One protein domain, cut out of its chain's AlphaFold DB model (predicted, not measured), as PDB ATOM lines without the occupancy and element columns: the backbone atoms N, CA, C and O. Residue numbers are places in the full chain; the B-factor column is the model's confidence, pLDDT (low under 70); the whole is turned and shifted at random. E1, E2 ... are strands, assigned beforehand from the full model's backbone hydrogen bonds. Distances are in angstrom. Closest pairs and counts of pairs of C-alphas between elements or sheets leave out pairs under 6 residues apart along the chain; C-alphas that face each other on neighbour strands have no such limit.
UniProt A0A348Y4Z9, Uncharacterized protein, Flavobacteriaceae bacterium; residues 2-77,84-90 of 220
ATOM      1  N   THR A   2      32.707  13.577  36.215       86.88
ATOM      2  CA  THR A   2      31.461  12.869  36.541       86.88
ATOM      3  C   THR A   2      31.373  12.721  38.055       86.88
ATOM      4  O   THR A   2      32.334  12.272  38.675       86.88
ATOM      5  N   GLU A   3      30.246  13.108  38.650       90.88
ATOM      6  CA  GLU A   3      29.976  12.962  40.085       90.88
ATOM      7  C   GLU A   3      28.896  11.895  40.287       90.88
ATOM      8  O   GLU A   3      27.844  11.941  39.650       90.88
ATOM      9  N   ILE A   4      29.159  10.930  41.166       90.75
ATOM     10  CA  ILE A   4      28.264   9.812  41.466       90.75
ATOM     11  C   ILE A   4      28.056   9.766  42.976       90.75
ATOM     12  O   ILE A   4      29.007   9.629  43.746       90.75
ATOM     13  N   LYS A   5      26.801   9.858  43.415       92.38
ATOM     14  CA  LYS A   5      26.450   9.690  44.826       92.38
ATOM     15  C   LYS A   5      26.276   8.206  45.139       92.38
ATOM     16  O   LYS A   5      25.500   7.526  44.473       92.38
ATOM     17  N   ILE A   6      26.976   7.728  46.160       91.25
ATOM     18  CA  ILE A   6      26.977   6.325  46.582       91.25
ATOM     19  C   ILE A   6      26.721   6.295  48.088       91.25
ATOM     20  O   ILE A   6      27.632   6.536  48.872       91.25
ATOM     21  N   ASP A   7      25.484   6.026  48.500       90.81
ATOM     22  CA  ASP A   7      25.058   6.079  49.906       90.81
ATOM     23  C   ASP A   7      25.443   7.402  50.606       90.81
ATOM     24  O   ASP A   7      24.914   8.469  50.274       90.81
ATOM     25  N   ASP A   8      26.370   7.335  51.568       92.31
ATOM     26  CA  ASP A   8      26.936   8.446  52.334       92.31
ATOM     27  C   ASP A   8      28.288   8.934  51.775       92.31
ATOM     28  O   ASP A   8      29.105   9.539  52.485       92.31
ATOM     29  N   ARG A   9      28.544   8.667  50.494       95.00
ATOM     30  CA  ARG A   9      29.768   9.030  49.781       95.00
ATOM     31  C   ARG A   9      29.475   9.717  48.456       95.00
ATOM     32  O   ARG A   9      28.398   9.587  47.871       95.00
ATOM     33  N   ILE A  10      30.483  10.435  47.979       95.25
ATOM     34  CA  ILE A  10      30.517  11.043  46.652       95.25
ATOM     35  C   ILE A  10      31.776  10.538  45.953       95.25
ATOM     36  O   ILE A  10      32.882  10.679  46.473       95.25
ATOM     37  N   LEU A  11      31.603   9.942  44.781       93.69
ATOM     38  CA  LEU A  11      32.678   9.502  43.909       93.69
ATOM     39  C   LEU A  11      32.801  10.491  42.749       93.69
ATOM     40  O   LEU A  11      31.825  10.756  42.049       93.69
ATOM     41  N   ILE A  12      33.994  11.035  42.543       92.00
ATOM     42  CA  ILE A  12      34.290  11.991  41.475       92.00
ATOM     43  C   ILE A  12      35.304  11.371  40.524       92.00
ATOM     44  O   ILE A  12      36.376  10.937  40.949       92.00
ATOM     45  N   LEU A  13      34.962  11.341  39.239       89.12
ATOM     46  CA  LEU A  13      35.773  10.779  38.173       89.12
ATOM     47  C   LEU A  13      36.211  11.889  37.211       89.12
ATOM     48  O   LEU A  13      35.391  12.613  36.631       89.12
ATOM     49  N   GLU A  14      37.520  12.032  37.036       87.31
ATOM     50  CA  GLU A  14      38.147  13.150  36.330       87.31
ATOM     51  C   GLU A  14      39.204  12.637  35.350       87.31
ATOM     52  O   GLU A  14      40.214  12.071  35.759       87.31
ATOM     53  N   LYS A  15      39.004  12.872  34.046       85.75
ATOM     54  CA  LYS A  15      40.100  12.791  33.070       85.75
ATOM     55  C   LYS A  15      41.105  13.909  33.357       85.75
ATOM     56  O   LYS A  15      40.693  15.032  33.650       85.75
ATOM     57  N   PHE A  16      42.397  13.622  33.252       82.19
ATOM     58  CA  PHE A  16      43.453  14.619  33.441       82.19
ATOM     59  C   PHE A  16      44.644  14.371  32.507       82.19
ATOM     60  O   PHE A  16      44.870  13.246  32.080       82.19
ATOM     61  N   GLU A  17      45.427  15.408  32.207       76.19
ATOM     62  CA  GLU A  17      46.634  15.292  31.365       76.19
ATOM     63  C   GLU A  17      47.931  15.391  32.189       76.19
ATOM     64  O   GLU A  17      48.911  14.691  31.917       76.19
ATOM     65  N   ASP A  18      47.907  16.197  33.257       71.19
ATOM     66  CA  ASP A  18      49.075  16.543  34.069       71.19
ATOM     67  C   ASP A  18      49.484  15.471  35.088       71.19
ATOM     68  O   ASP A  18      48.679  14.937  35.849       71.19
ATOM     69  N   GLU A  19      50.789  15.230  35.219       65.56
ATOM     70  CA  GLU A  19      51.325  14.261  36.188       65.56
ATOM     71  C   GLU A  19      51.397  14.781  37.631       65.56
ATOM     72  O   GLU A  19      51.685  14.017  38.546       65.56
ATOM     73  N   LYS A  20      51.105  16.067  37.862       66.38
ATOM     74  CA  LYS A  20      51.214  16.713  39.186       66.38
ATOM     75  C   LYS A  20      50.020  16.467  40.116       66.38
ATOM     76  O   LYS A  20      49.933  17.079  41.179       66.38
ATOM     77  N   VAL A  21      49.090  15.600  39.732       68.12
ATOM     78  CA  VAL A  21      47.927  15.250  40.551       68.12
ATOM     79  C   VAL A  21      48.361  14.307  41.674       68.12
ATOM     80  O   VAL A  21      48.990  13.288  41.411       68.12
ATOM     81  N   SER A  22      48.004  14.612  42.924       76.12
ATOM     82  CA  SER A  22      48.224  13.699  44.049       76.12
ATOM     83  C   SER A  22      47.150  12.604  44.109       76.12
ATOM     84  O   SER A  22      45.948  12.845  43.941       76.12
ATOM     85  N   TYR A  23      47.599  11.378  44.357       83.31
ATOM     86  CA  TYR A  23      46.780  10.179  44.527       83.31
ATOM     87  C   TYR A  23      47.493   9.217  45.475       83.31
ATOM     88  O   TYR A  23      48.714   9.276  45.624       83.31
ATOM     89  N   SER A  24      46.730   8.357  46.143       86.00
ATOM     90  CA  SER A  24      47.274   7.365  47.070       86.00
ATOM     91  C   SER A  24      47.850   6.155  46.344       86.00
ATOM     92  O   SER A  24      48.872   5.633  46.763       86.00
ATOM     93  N   ASP A  25      47.199   5.729  45.258       90.75
ATOM     94  CA  ASP A  25      47.495   4.489  44.541       90.75
ATOM     95  C   ASP A  25      47.356   4.689  43.023       90.75
ATOM     96  O   ASP A  25      46.713   5.637  42.555       90.75
ATOM     97  N   SER A  26      47.971   3.803  42.238       90.56
ATOM     98  CA  SER A  26      47.902   3.804  40.773       90.56
ATOM     99  C   SER A  26      47.670   2.406  40.222       90.56
ATOM    100  O   SER A  26      48.284   1.451  40.690       90.56
ATOM    101  N   TYR A  27      46.831   2.323  39.194       90.44
ATOM    102  CA  TYR A  27      46.486   1.087  38.501       90.44
ATOM    103  C   TYR A  27      46.657   1.273  36.998       90.44
ATOM    104  O   TYR A  27      46.285   2.314  36.450       90.44
ATOM    105  N   PHE A  28      47.228   0.265  36.348       87.38
ATOM    106  CA  PHE A  28      47.631   0.316  34.949       87.38
ATOM    107  C   PHE A  28      46.986  -0.830  34.183       87.38
ATOM    108  O   PHE A  28      46.865  -1.940  34.699       87.38
ATOM    109  N   SER A  29      46.566  -0.548  32.956       79.88
ATOM    110  CA  SER A  29      46.130  -1.570  32.012       79.88
ATOM    111  C   SER A  29      47.316  -2.421  31.562       79.88
ATOM    112  O   SER A  29      48.417  -1.885  31.402       79.88
ATOM    113  N   ASN A  30      47.091  -3.695  31.243       71.12
ATOM    114  CA  ASN A  30      48.144  -4.584  30.736       71.12
ATOM    115  C   ASN A  30      48.818  -4.034  29.464       71.12
ATOM    116  O   ASN A  30      50.021  -4.212  29.262       71.12
ATOM    117  N   HIS A  31      48.071  -3.319  28.616       66.06
ATOM    118  CA  HIS A  31      48.616  -2.700  27.404       66.06
ATOM    119  C   HIS A  31      49.495  -1.468  27.670       66.06
ATOM    120  O   HIS A  31      50.352  -1.133  26.850       66.06
ATOM    121  N   ALA A  32      49.338  -0.816  28.822       59.00
ATOM    122  CA  ALA A  32      50.071   0.401  29.166       59.00
ATOM    123  C   ALA A  32      51.509   0.141  29.631       59.00
ATOM    124  O   ALA A  32      52.362   1.009  29.464       59.00
ATOM    125  N   GLU A  33      51.797  -1.032  30.200       55.22
ATOM    126  CA  GLU A  33      53.142  -1.344  30.704       55.22
ATOM    127  C   GLU A  33      54.158  -1.604  29.580       55.22
ATOM    128  O   GLU A  33      55.360  -1.471  29.797       55.22
ATOM    129  N   ASN A  34      53.693  -1.924  28.366       52.75
ATOM    130  CA  ASN A  34      54.556  -2.406  27.282       52.75
ATOM    131  C   ASN A  34      54.625  -1.499  26.045       52.75
ATOM    132  O   ASN A  34      55.400  -1.787  25.132       52.75
ATOM    133  N   ILE A  35      53.832  -0.425  25.959       49.69
ATOM    134  CA  ILE A  35      53.711   0.339  24.712       49.69
ATOM    135  C   ILE A  35      53.614   1.848  25.000       49.69
ATOM    136  O   ILE A  35      52.873   2.294  25.870       49.69
ATOM    137  N   ASN A  36      54.348   2.654  24.220       48.81
ATOM    138  CA  ASN A  36      54.200   4.113  24.102       48.81
ATOM    139  C   ASN A  36      52.826   4.466  23.478       48.81
ATOM    140  O   ASN A  36      52.755   4.941  22.342       48.81
ATOM    141  N   ILE A  37      51.712   4.167  24.153       53.22
ATOM    142  CA  ILE A  37      50.378   4.367  23.569       53.22
ATOM    143  C   ILE A  37      49.890   5.794  23.831       53.22
ATOM    144  O   ILE A  37      49.444   6.132  24.929       53.22
ATOM    145  N   ASN A  38      49.870   6.596  22.763       55.50
ATOM    146  CA  ASN A  38      49.224   7.916  22.674       55.50
ATOM    147  C   ASN A  38      47.688   7.898  22.874       55.50
ATOM    148  O   ASN A  38      47.059   8.947  22.801       55.50
ATOM    149  N   TYR A  39      47.080   6.732  23.114       62.50
ATOM    150  CA  TYR A  39      45.630   6.528  23.276       62.50
ATOM    151  C   TYR A  39      45.228   6.153  24.710       62.50
ATOM    152  O   TYR A  39      44.067   5.859  24.986       62.50
ATOM    153  N   SER A  40      46.189   6.146  25.633       71.81
ATOM    154  CA  SER A  40      45.919   5.887  27.043       71.81
ATOM    155  C   SER A  40      45.229   7.089  27.688       71.81
ATOM    156  O   SER A  40      45.648   8.238  27.551       71.81
ATOM    157  N   THR A  41      44.151   6.827  28.420       80.00
ATOM    158  CA  THR A  41      43.453   7.836  29.212       80.00
ATOM    159  C   THR A  41      43.914   7.741  30.663       80.00
ATOM    160  O   THR A  41      43.953   6.668  31.267       80.00
ATOM    161  N   LYS A  42      44.238   8.896  31.244       85.25
ATOM    162  CA  LYS A  42      44.500   9.059  32.675       85.25
ATOM    163  C   LYS A  42      43.205   9.503  33.356       85.25
ATOM    164  O   LYS A  42      42.667  10.565  33.036       85.25
ATOM    165  N   VAL A  43      42.711   8.700  34.293       87.25
ATOM    166  CA  VAL A  43      41.518   9.004  35.092       87.25
ATOM    167  C   VAL A  43      41.901   9.049  36.560       87.25
ATOM    168  O   VAL A  43      42.509   8.123  37.092       87.25
ATOM    169  N   LYS A  44      41.545  10.135  37.236       90.19
ATOM    170  CA  LYS A  44      41.580  10.234  38.688       90.19
ATOM    171  C   LYS A  44      40.194   9.890  39.200       90.19
ATOM    172  O   LYS A  44      39.205  10.450  38.731       90.19
ATOM    173  N   ILE A  45      40.132   9.006  40.183       91.81
ATOM    174  CA  ILE A  45      38.894   8.695  40.885       91.81
ATOM    175  C   ILE A  45      39.084   9.078  42.340       91.81
ATOM    176  O   ILE A  45      40.020   8.614  42.984       91.81
ATOM    177  N   SER A  46      38.224   9.953  42.842       94.00
ATOM    178  CA  SER A  46      38.315  10.517  44.186       94.00
ATOM    179  C   SER A  46      37.042  10.213  44.966       94.00
ATOM    180  O   SER A  46      35.942  10.418  44.461       94.00
ATOM    181  N   LEU A  47      37.193   9.743  46.199       95.38
ATOM    182  CA  LEU A  47      36.108   9.483  47.133       95.38
ATOM    183  C   LEU A  47      36.056  10.595  48.184       95.38
ATOM    184  O   LEU A  47      37.079  10.964  48.770       95.38
ATOM    185  N   TYR A  48      34.849  11.079  48.448       96.50
ATOM    186  CA  TYR A  48      34.542  12.096  49.443       96.50
ATOM    187  C   TYR A  48      33.391  11.646  50.349       96.50
ATOM    188  O   TYR A  48      32.583  10.787  49.979       96.50
ATOM    189  N   SER A  49      33.290  12.253  51.529       95.75
ATOM    190  CA  SER A  49      32.065  12.219  52.336       95.75
ATOM    191  C   SER A  49      30.951  13.060  51.686       95.75
ATOM    192  O   SER A  49      31.205  13.833  50.760       95.75
ATOM    193  N   LEU A  50      29.708  12.949  52.177       93.69
ATOM    194  CA  LEU A  50      28.608  13.827  51.735       93.69
ATOM    195  C   LEU A  50      28.881  15.313  51.996       93.69
ATOM    196  O   LEU A  50      28.466  16.154  51.202       93.69
ATOM    197  N   ASP A  51      29.626  15.617  53.058       94.94
ATOM    198  CA  ASP A  51      30.057  16.974  53.404       94.94
ATOM    199  C   ASP A  51      31.275  17.431  52.579       94.94
ATOM    200  O   ASP A  51      31.866  18.476  52.845       94.94
ATOM    201  N   LYS A  52      31.639  16.660  51.544       93.25
ATOM    202  CA  LYS A  52      32.759  16.902  50.624       93.25
ATOM    203  C   LYS A  52      34.131  16.899  51.295       93.25
ATOM    204  O   LYS A  52      35.086  17.458  50.755       93.25
ATOM    205  N   GLU A  53      34.267  16.220  52.428       95.69
ATOM    206  CA  GLU A  53      35.581  15.946  53.002       95.69
ATOM    207  C   GLU A  53      36.284  14.873  52.169       95.69
ATOM    208  O   GLU A  53      35.704  13.834  51.849       95.69
ATOM    209  N   PHE A  54      37.533  15.138  51.787       94.94
ATOM    210  CA  PHE A  54      38.335  14.208  50.999       94.94
ATOM    211  C   PHE A  54      38.669  12.951  51.804       94.94
ATOM    212  O   PHE A  54      39.155  13.046  52.930       94.94
ATOM    213  N   ILE A  55      38.462  11.779  51.199       94.62
ATOM    214  CA  ILE A  55      38.805  10.487  51.802       94.62
ATOM    215  C   ILE A  55      40.046   9.911  51.126       94.62
ATOM    216  O   ILE A  55      41.057   9.671  51.785       94.62
ATOM    217  N   LYS A  56      39.974   9.659  49.816       95.19
ATOM    218  CA  LYS A  56      41.044   8.987  49.070       95.19
ATOM    219  C   LYS A  56      40.914   9.253  47.576       95.19
ATOM    220  O   LYS A  56      39.812   9.475  47.086       95.19
ATOM    221  N   SER A  57      42.017   9.189  46.839       94.44
ATOM    222  CA  SER A  57      41.993   9.210  45.378       94.44
ATOM    223  C   SER A  57      42.957   8.201  44.788       94.44
ATOM    224  O   SER A  57      44.080   8.060  45.262       94.44
ATOM    225  N   ILE A  58      42.539   7.548  43.715       93.06
ATOM    226  CA  ILE A  58      43.374   6.651  42.923       93.06
ATOM    227  C   ILE A  58      43.555   7.226  41.525       93.06
ATOM    228  O   ILE A  58      42.741   8.018  41.038       93.06
ATOM    229  N   LYS A  59      44.619   6.785  40.873       90.44
ATOM    230  CA  LYS A  59      44.852   6.998  39.452       90.44
ATOM    231  C   LYS A  59      44.639   5.691  38.706       90.44
ATOM    232  O   LYS A  59      45.178   4.661  39.099       90.44
ATOM    233  N   ILE A  60      43.904   5.756  37.609       88.38
ATOM    234  CA  ILE A  60      43.798   4.682  36.631       88.38
ATOM    235  C   ILE A  60      44.408   5.166  35.321       88.38
ATOM    236  O   ILE A  60      44.179   6.301  34.890       88.38
ATOM    237  N   PHE A  61      45.210   4.306  34.709       86.00
ATOM    238  CA  PHE A  61      45.827   4.535  33.417       86.00
ATOM    239  C   PHE A  61      45.538   3.361  32.493       86.00
ATOM    240  O   PHE A  61      46.004   2.249  32.734       86.00
ATOM    241  N   GLY A  62      44.774   3.610  31.438       81.94
ATOM    242  CA  GLY A  62      44.391   2.561  30.506       81.94
ATOM    243  C   GLY A  62      43.505   3.063  29.384       81.94
ATOM    244  O   GLY A  62      43.299   4.270  29.224       81.94
ATOM    245  N   ILE A  63      43.000   2.126  28.594       77.50
ATOM    246  CA  ILE A  63      42.025   2.404  27.546       77.50
ATOM    247  C   ILE A  63      40.635   2.307  28.177       77.50
ATOM    248  O   ILE A  63      40.308   1.332  28.844       77.50
ATOM    249  N   PHE A  64      39.835   3.355  27.995       72.75
ATOM    250  CA  PHE A  64      38.423   3.354  28.354       72.75
ATOM    251  C   PHE A  64      37.648   3.473  27.054       72.75
ATOM    252  O   PHE A  64      37.741   4.502  26.380       72.75
ATOM    253  N   PHE A  65      36.917   2.424  26.699       60.75
ATOM    254  CA  PHE A  65      36.011   2.451  25.563       60.75
ATOM    255  C   PHE A  65      34.794   3.291  25.946       60.75
ATOM    256  O   PHE A  65      33.854   2.789  26.543       60.75
ATOM    257  N   ASP A  66      34.850   4.598  25.687       56.25
ATOM    258  CA  ASP A  66      33.641   5.400  25.523       56.25
ATOM    259  C   ASP A  66      33.907   6.633  24.646       56.25
ATOM    260  O   ASP A  66      34.992   7.231  24.642       56.25
ATOM    261  N   SER A  67      32.863   6.957  23.893       45.59
ATOM    262  CA  SER A  67      32.658   8.084  23.001       45.59
ATOM    263  C   SER A  67      32.981   9.428  23.664       45.59
ATOM    264  O   SER A  67      32.944   9.596  24.878       45.59
ATOM    265  N   GLU A  68      33.315  10.415  22.841       48.91
ATOM    266  CA  GLU A  68      33.992  11.687  23.140       48.91
ATOM    267  C   GLU A  68      33.424  12.578  24.279       48.91
ATOM    268  O   GLU A  68      33.966  13.655  24.527       48.91
ATOM    269  N   THR A  69      32.368  12.189  25.002       46.91
ATOM    270  CA  THR A  69      31.637  13.068  25.939       46.91
ATOM    271  C   THR A  69      31.320  12.504  27.322       46.91
ATOM    272  O   THR A  69      31.193  13.294  28.259       46.91
ATOM    273  N   TYR A  70      31.258  11.188  27.512       47.47
ATOM    274  CA  TYR A  70      30.941  10.594  28.812       47.47
ATOM    275  C   TYR A  70      31.970   9.515  29.087       47.47
ATOM    276  O   TYR A  70      32.283   8.721  28.221       47.47
ATOM    277  N   ILE A  71      32.600   9.546  30.256       52.03
ATOM    278  CA  ILE A  71      33.499   8.469  30.652       52.03
ATOM    279  C   ILE A  71      32.897   7.802  31.878       52.03
ATOM    280  O   ILE A  71      32.448   8.500  32.793       52.03
ATOM    281  N   LEU A  72      33.012   6.474  31.908       61.59
ATOM    282  CA  LEU A  72      33.114   5.612  33.094       61.59
ATOM    283  C   LEU A  72      31.832   5.025  33.682       61.59
ATOM    284  O   LEU A  72      31.973   4.176  34.554       61.59
ATOM    285  N   LEU A  73      30.622   5.408  33.263       62.09
ATOM    286  CA  LEU A  73      29.422   4.856  33.914       62.09
ATOM    287  C   LEU A  73      29.199   3.375  33.596       62.09
ATOM    288  O   LEU A  73      28.880   2.617  34.503       62.09
ATOM    289  N   GLU A  74      29.410   2.950  32.351       71.94
ATOM    290  CA  GLU A  74      29.252   1.537  31.969       71.94
ATOM    291  C   GLU A  74      30.371   0.656  32.543       71.94
ATOM    292  O   GLU A  74      30.156  -0.496  32.903       71.94
ATOM    293  N   ASN A  75      31.544   1.255  32.750       79.69
ATOM    294  CA  ASN A  75      32.725   0.633  33.342       79.69
ATOM    295  C   ASN A  75      32.720   0.645  34.880       79.69
ATOM    296  O   ASN A  75      33.752   0.408  35.509       79.69
ATOM    297  N   PHE A  76      31.586   0.967  35.499       87.44
ATOM    298  CA  PHE A  76      31.445   1.114  36.941       87.44
ATOM    299  C   PHE A  76      30.157   0.455  37.426       87.44
ATOM    300  O   PHE A  76      29.073   0.747  36.924       87.44
ATOM    301  N   LYS A  77      30.244  -0.372  38.476       89.50
ATOM    302  CA  LYS A  77      29.057  -0.869  39.195       89.50
ATOM    303  C   LYS A  77      29.275  -0.883  40.693       89.50
ATOM    304  O   LYS A  77      30.382  -1.085  41.186       89.50
ATOM    305  N   ILE A  84      33.064  -1.611  41.785       93.75
ATOM    306  CA  ILE A  84      33.741  -2.362  40.730       93.75
ATOM    307  C   ILE A  84      34.040  -1.424  39.567       93.75
ATOM    308  O   ILE A  84      33.143  -0.702  39.130       93.75
ATOM    309  N   PHE A  85      35.273  -1.461  39.066       91.69
ATOM    310  CA  PHE A  85      35.680  -0.773  37.843       91.69
ATOM    311  C   PHE A  85      36.273  -1.751  36.839       91.69
ATOM    312  O   PHE A  85      37.095  -2.582  37.227       91.69
ATOM    313  N   SER A  86      35.936  -1.588  35.563       90.19
ATOM    314  CA  SER A  86      36.658  -2.201  34.446       90.19
ATOM    315  C   SER A  86      37.368  -1.149  33.605       90.19
ATOM    316  O   SER A  86      36.937  -0.000  33.505       90.19
ATOM    317  N   PHE A  87      38.487  -1.538  33.014       86.94
ATOM    318  CA  PHE A  87      39.149  -0.817  31.933       86.94
ATOM    319  C   PHE A  87      40.111  -1.784  31.257       86.94
ATOM    320  O   PHE A  87      40.906  -2.429  31.947       86.94
ATOM    321  N   ASP A  88      40.064  -1.863  29.927       85.38
ATOM    322  CA  ASP A  88      40.891  -2.805  29.169       85.38
ATOM    323  C   ASP A  88      40.733  -4.248  29.714       85.38
ATOM    324  O   ASP A  88      39.649  -4.644  30.142       85.38
ATOM    325  N   GLY A  89      41.810  -5.028  29.814       88.94
ATOM    326  CA  GLY A  89      41.822  -6.334  30.481       88.94
ATOM    327  C   GLY A  89      41.832  -6.314  32.024       88.94
ATOM    328  O   GLY A  89      42.201  -7.321  32.638       88.94
ATOM    329  N   VAL A  90      41.502  -5.192  32.681       92.19
ATOM    330  CA  VAL A  90      41.610  -5.034  34.146       92.19
ATOM    331  C   VAL A  90      40.254  -4.826  34.812       92.19
ATOM    332  O   VAL A  90      39.497  -3.926  34.458       92.19
TER     333      VAL A  90
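What this domain is: This is residues 2 to 77 and 84 to 90 of the 220 residues of an uncharacterized protein of Flavobacteriaceae bacterium (UniProt A0A348Y4Z9). A twisted wall of five strands has the stretch after E5, residues 63 to 77 and then E6, folded back over one face. The printed part has 83 residues, no named helix and strands E1 to E6 in chain order; 38 residues are in them, under half, and the class is all strand. The sheet, E1 E2 E4 E5 E3, is mixed. The whole is compact, radius of gyration of the C-alphas 13.0 A, spanning 41 by 26 by 21 A.

Where its parts are: E1 is residues 2 to 6, from C-alpha 2 at (31.461, 12.869, 36.541); E2 is residues 9 to 15, 20.0 A; E3 is residues 25 to 28; E4 is residues 41 to 49, 26.1 A; E5 is residues 54 to 62, 24.3 A; E6 is residues 84 to 87, ending at C-alpha 87 at (39.149, -0.817, 31.933).

How they stand to each other: Antiparallel neighbours are hairpin E1 and E2 (N 4 to O 11, 2.8 A), E2 and E4 (N 12 to O 46, 2.8 A) and hairpin E4 and E5 (N 43 to O 60, 2.9 A). E5 and E3 are parallel (N 59 to O 25, 2.9 A). E6 pairs with no named strand; the closest C-alphas of E5 and E6, Gly 62 and Phe 87, are 6.4 A apart.

The domain as a whole: Residues 78 to 83 are not printed; C-alphas 77 and 84 are 5.2 A apart. The link E3 to E4 is long. pLDDT is under 70 at 19 to 21, 31 to 39 and 65 to 73.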